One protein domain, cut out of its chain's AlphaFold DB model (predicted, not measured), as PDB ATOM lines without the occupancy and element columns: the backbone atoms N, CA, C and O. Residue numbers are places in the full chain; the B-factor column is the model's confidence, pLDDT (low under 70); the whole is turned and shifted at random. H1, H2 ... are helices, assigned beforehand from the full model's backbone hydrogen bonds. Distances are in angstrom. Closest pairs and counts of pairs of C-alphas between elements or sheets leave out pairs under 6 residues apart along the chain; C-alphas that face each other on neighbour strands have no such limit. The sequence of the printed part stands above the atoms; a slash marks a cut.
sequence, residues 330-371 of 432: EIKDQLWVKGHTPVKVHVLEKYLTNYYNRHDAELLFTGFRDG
ATOM      1  N   GLU A 330     136.109 103.305 108.442       50.03
ATOM      2  CA  GLU A 330     136.876 104.529 108.686       50.03
ATOM      3  C   GLU A 330     136.865 105.460 107.460       50.03
ATOM      4  O   GLU A 330     136.724 106.676 107.588       50.03
ATOM      5  N   ILE A 331     136.896 104.882 106.251       52.94
ATOM      6  CA  ILE A 331     136.736 105.613 104.986       52.94
ATOM      7  C   ILE A 331     135.311 106.173 104.852       52.94
ATOM      8  O   ILE A 331     135.148 107.334 104.469       52.94
ATOM      9  N   LYS A 332     134.271 105.393 105.191       52.56
ATOM     10  CA  LYS A 332     132.883 105.886 105.196       52.56
ATOM     11  C   LYS A 332     132.736 107.069 106.141       52.56
ATOM     12  O   LYS A 332     132.228 108.102 105.714       52.56
ATOM     13  N   ASP A 333     133.204 106.951 107.378       54.97
ATOM     14  CA  ASP A 333     133.079 108.007 108.384       54.97
ATOM     15  C   ASP A 333     133.775 109.306 107.937       54.97
ATOM     16  O   ASP A 333     133.202 110.390 108.071       54.97
ATOM     17  N   GLN A 334     134.940 109.215 107.281       54.03
ATOM     18  CA  GLN A 334     135.605 110.374 106.670       54.03
ATOM     19  C   GLN A 334     134.830 110.977 105.480       54.03
ATOM     20  O   GLN A 334     134.799 112.200 105.335       54.03
ATOM     21  N   LEU A 335     134.170 110.164 104.645       51.16
ATOM     22  CA  LEU A 335     133.314 110.650 103.551       51.16
ATOM     23  C   LEU A 335     132.039 111.343 104.068       51.16
ATOM     24  O   LEU A 335     131.674 112.409 103.564       51.16
ATOM     25  N   TRP A 336     131.387 110.795 105.099       54.31
ATOM     26  CA  TRP A 336     130.166 111.371 105.684       54.31
ATOM     27  C   TRP A 336     130.389 112.759 106.302       54.31
ATOM     28  O   TRP A 336     129.450 113.558 106.328       54.31
ATOM     29  N   VAL A 337     131.610 113.071 106.756       56.34
ATOM     30  CA  VAL A 337     132.004 114.404 107.257       56.34
ATOM     31  C   VAL A 337     132.064 115.452 106.138       56.34
ATOM     32  O   VAL A 337     131.738 116.615 106.371       56.34
ATOM     33  N   LYS A 338     132.437 115.065 104.911       55.22
ATOM     34  CA  LYS A 338     132.609 116.006 103.787       55.22
ATOM     35  C   LYS A 338     131.314 116.286 103.009       55.22
ATOM     36  O   LYS A 338     131.258 117.245 102.242       55.22
ATOM     37  N   GLY A 339     130.267 115.484 103.221       55.50
ATOM     38  CA  GLY A 339     128.976 115.608 102.540       55.50
ATOM     39  C   GLY A 339     127.788 115.263 103.435       55.50
ATOM     40  O   GLY A 339     127.196 114.193 103.313       55.50
ATOM     41  N   HIS A 340     127.385 116.182 104.313       55.69
ATOM     42  CA  HIS A 340     126.173 116.000 105.111       55.69
ATOM     43  C   HIS A 340     124.906 116.205 104.270       55.69
ATOM     44  O   HIS A 340     124.578 117.323 103.868       55.69
ATOM     45  N   THR A 341     124.124 115.139 104.085       64.88
ATOM     46  CA  THR A 341     122.720 115.300 103.690       64.88
ATOM     47  C   THR A 341     121.972 116.091 104.777       64.88
ATOM     48  O   THR A 341     122.096 115.770 105.962       64.88
ATOM     49  N   PRO A 342     121.150 117.101 104.429       73.50
ATOM     50  CA  PRO A 342     120.309 117.793 105.411       73.50
ATOM     51  C   PRO A 342     119.221 116.873 105.998       73.50
ATOM     52  O   PRO A 342     118.574 117.214 106.992       73.50
ATOM     53  N   VAL A 343     119.004 115.698 105.394       79.31
ATOM     54  CA  VAL A 343     118.035 114.692 105.829       79.31
ATOM     55  C   VAL A 343     118.638 113.833 106.942       79.31
ATOM     56  O   VAL A 343     119.411 112.910 106.701       79.31
ATOM     57  N   LYS A 344     118.236 114.096 108.189       85.81
ATOM     58  CA  LYS A 344     118.623 113.277 109.347       85.81
ATOM     59  C   LYS A 344     117.968 111.892 109.263       85.81
ATOM     60  O   LYS A 344     116.806 111.743 109.638       85.81
ATOM     61  N   VAL A 345     118.709 110.878 108.807       85.75
ATOM     62  CA  VAL A 345     118.196 109.514 108.539       85.75
ATOM     63  C   VAL A 345     117.465 108.906 109.749       85.75
ATOM     64  O   VAL A 345     116.346 108.428 109.606       85.75
ATOM     65  N   HIS A 346     118.012 109.044 110.962       86.75
ATOM     66  CA  HIS A 346     117.393 108.570 112.215       86.75
ATOM     67  C   HIS A 346     116.097 109.312 112.619       86.75
ATOM     68  O   HIS A 346     115.345 108.854 113.481       86.75
ATOM     69  N   VAL A 347     115.840 110.497 112.054       89.62
ATOM     70  CA  VAL A 347     114.563 111.220 112.203       89.62
ATOM     71  C   VAL A 347     113.596 110.780 111.107       89.62
ATOM     72  O   VAL A 347     112.419 110.553 111.382       89.62
ATOM     73  N   LEU A 348     114.099 110.629 109.878       89.69
ATOM     74  CA  LEU A 348     113.334 110.140 108.735       89.69
ATOM     75  C   LEU A 348     112.743 108.751 109.019       89.69
ATOM     76  O   LEU A 348     111.548 108.561 108.824       89.69
ATOM     77  N   GLU A 349     113.534 107.821 109.554       89.44
ATOM     78  CA  GLU A 349     113.110 106.470 109.947       89.44
ATOM     79  C   GLU A 349     111.841 106.473 110.815       89.44
ATOM     80  O   GLU A 349     110.885 105.754 110.522       89.44
ATOM     81  N   LYS A 350     111.781 107.361 111.819       91.88
ATOM     82  CA  LYS A 350     110.633 107.510 112.731       91.88
ATOM     83  C   LYS A 350     109.376 108.009 112.016       91.88
ATOM     84  O   LYS A 350     108.269 107.587 112.345       91.88
ATOM     85  N   TYR A 351     109.527 108.891 111.025       90.19
ATOM     86  CA  TYR A 351     108.410 109.316 110.175       90.19
ATOM     87  C   TYR A 351     107.977 108.214 109.196       90.19
ATOM     88  O   TYR A 351     106.783 108.053 108.940       90.19
ATOM     89  N   LEU A 352     108.928 107.429 108.685       91.00
ATOM     90  CA  LEU A 352     108.686 106.321 107.761       91.00
ATOM     91  C   LEU A 352     108.081 105.082 108.444       91.00
ATOM     92  O   LEU A 352     107.418 104.288 107.776       91.00
ATOM     93  N   THR A 353     108.215 104.930 109.768       88.00
ATOM     94  CA  THR A 353     107.558 103.860 110.544       88.00
ATOM     95  C   THR A 353     106.044 103.826 110.300       88.00
ATOM     96  O   THR A 353     105.496 102.767 110.003       88.00
ATOM     97  N   ASN A 354     105.385 104.989 110.327       85.75
ATOM     98  CA  ASN A 354     103.929 105.120 110.170       85.75
ATOM     99  C   ASN A 354     103.490 105.454 108.730       85.75
ATOM    100  O   ASN A 354     102.355 105.880 108.508       85.75
ATOM    101  N   TYR A 355     104.378 105.310 107.743       88.94
ATOM    102  CA  TYR A 355     104.073 105.642 106.353       88.94
ATOM    103  C   TYR A 355     103.295 104.516 105.656       88.94
ATOM    104  O   TYR A 355     103.672 103.346 105.726       88.94
ATOM    105  N   TYR A 356     102.205 104.883 104.972       89.56
ATOM    106  CA  TYR A 356     101.227 103.940 104.410       89.56
ATOM    107  C   TYR A 356     101.820 103.005 103.343       89.56
ATOM    108  O   TYR A 356     101.546 101.807 103.360       89.56
ATOM    109  N   ASN A 357     102.654 103.521 102.431       92.06
ATOM    110  CA  ASN A 357     103.336 102.676 101.452       92.06
ATOM    111  C   ASN A 357     104.673 102.174 102.014       92.06
ATOM    112  O   ASN A 357     105.698 102.849 101.917       92.06
ATOM    113  N   ARG A 358     104.662 100.964 102.580       89.56
ATOM    114  CA  ARG A 358     105.854 100.332 103.168       89.56
ATOM    115  C   ARG A 358     107.011 100.163 102.176       89.56
ATOM    116  O   ARG A 358     108.153 100.273 102.601       89.56
ATOM    117  N   HIS A 359     106.731  99.971 100.884       88.75
ATOM    118  CA  HIS A 359     107.770  99.831  99.858       88.75
ATOM    119  C   HIS A 359     108.522 101.148  99.618       88.75
ATOM    120  O   HIS A 359     109.749 101.172  99.643       88.75
ATOM    121  N   ASP A 360     107.797 102.262  99.467       87.94
ATOM    122  CA  ASP A 360     108.418 103.586  99.315       87.94
ATOM    123  C   ASP A 360     109.154 103.995 100.599       87.94
ATOM    124  O   ASP A 360     110.214 104.611 100.536       87.94
ATOM    125  N   ALA A 361     108.622 103.630 101.772       90.69
ATOM    126  CA  ALA A 361     109.288 103.857 103.051       90.69
ATOM    127  C   ALA A 361     110.629 103.113 103.139       90.69
ATOM    128  O   ALA A 361     111.635 103.696 103.533       90.69
ATOM    129  N   GLU A 362     110.664 101.845 102.739       89.00
ATOM    130  CA  GLU A 362     111.891 101.053 102.704       89.00
ATOM    131  C   GLU A 362     112.888 101.593 101.668       89.00
ATOM    132  O   GLU A 362     114.065 101.770 101.988       89.00
ATOM    133  N   LEU A 363     112.420 101.956 100.469       89.38
ATOM    134  CA  LEU A 363     113.239 102.565  99.416       89.38
ATOM    135  C   LEU A 363     113.854 103.904  99.852       89.38
ATOM    136  O   LEU A 363     115.023 104.161  99.576       89.38
ATOM    137  N   LEU A 364     113.090 104.760 100.537       90.75
ATOM    138  CA  LEU A 364     113.585 106.039 101.049       90.75
ATOM    139  C   LEU A 364     114.572 105.841 102.202       90.75
ATOM    140  O   LEU A 364     115.615 106.489 102.222       90.75
ATOM    141  N   PHE A 365     114.273 104.950 103.149       89.88
ATOM    142  CA  PHE A 365     115.157 104.678 104.282       89.88
ATOM    143  C   PHE A 365     116.500 104.092 103.827       89.88
ATOM    144  O   PHE A 365     117.549 104.652 104.142       89.88
ATOM    145  N   THR A 366     116.468 103.018 103.032       86.88
ATOM    146  CA  THR A 366     117.680 102.400 102.468       86.88
ATOM    147  C   THR A 366     118.402 103.349 101.515       86.88
ATOM    148  O   THR A 366     119.618 103.474 101.591       86.88
ATOM    149  N   GLY A 367     117.678 104.107 100.689       88.00
ATOM    150  CA  GLY A 367     118.260 105.072  99.758       88.00
ATOM    151  C   GLY A 367     119.013 106.224 100.431       88.00
ATOM    152  O   GLY A 367     120.085 106.603  99.965       88.00
ATOM    153  N   PHE A 368     118.504 106.756 101.550       86.12
ATOM    154  CA  PHE A 368     119.200 107.801 102.316       86.12
ATOM    155  C   PHE A 368     120.282 107.268 103.270       86.12
ATOM    156  O   PHE A 368     121.143 108.050 103.669       86.12
ATOM    157  N   ARG A 369     120.250 105.980 103.640       83.50
ATOM    158  CA  ARG A 369     121.276 105.345 104.487       83.50
ATOM    159  C   ARG A 369     122.448 104.783 103.674       83.50
ATOM    160  O   ARG A 369     123.598 105.029 104.015       83.50
ATOM    161  N   ASP A 370     122.137 104.055 102.605       82.31
ATOM    162  CA  ASP A 370     123.073 103.211 101.849       82.31
ATOM    163  C   ASP A 370     123.267 103.681 100.390       82.31
ATOM    164  O   ASP A 370     124.181 103.220  99.707       82.31
ATOM    165  N   GLY A 371     122.421 104.600  99.904       83.00
ATOM    166  CA  GLY A 371     122.467 105.167  98.551       83.00
ATOM    167  C   GLY A 371     121.327 104.702  97.632       83.00
ATOM    168  O   GLY A 371     120.839 103.573  97.703       83.00
TER     169      GLY A 371
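AT A GLANCE: This is residues 330 to 371 of the 432 residues of an uncharacterized protein of Mytilus coruscus (UniProt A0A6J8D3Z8). Look first at H3, the longest helix, and H2 beside it: they form a helical hairpin, and H1 sits off by itself past the hairpin's open end, joined to it by residues 339 to 344. The printed part has 42 residues with three named helices, H1, H2 and H3 along the chain, and no named strand; the class is all helix. The whole is loose, with a radius of gyration of the C-alphas of 11.8 A, and a rod spanning 35 by 15 by 13 A.

HOW THE PARTS SIT: Start at H3, residues 358 to 370, which touches H2, residues 345 to 353; their closest C-alphas, of Leu 352 and Ala 361, are 5.3 A apart. This hairpin has a shallow tilt of 8 degrees, opposite ways. H1, residues 330 to 338, is apart from both. In H3 every O i to N i+4 pair is within hydrogen-bond range; in H1 and H2 4 of 5 are.

IN THESE COORDINATES: Find C-alpha 358 at (105.854, 100.332, 103.168); from there H3 runs 17.5 A to C-alpha 370 at (123.073, 103.211, 101.849). H2 measures 12.2 A, and H1, beginning at C-alpha 330 at (136.876, 104.529, 108.686), 13.2 A.

THE WHOLE: The C-alphas farthest apart, of Glu 330 and Tyr 356, are 35.9 A apart. The printed part has no cut, the link H2 to H3 is tight and H1 to H2 short. Residues 330 to 340 stand free, and pLDDT is under 70 in residues 330 to 341.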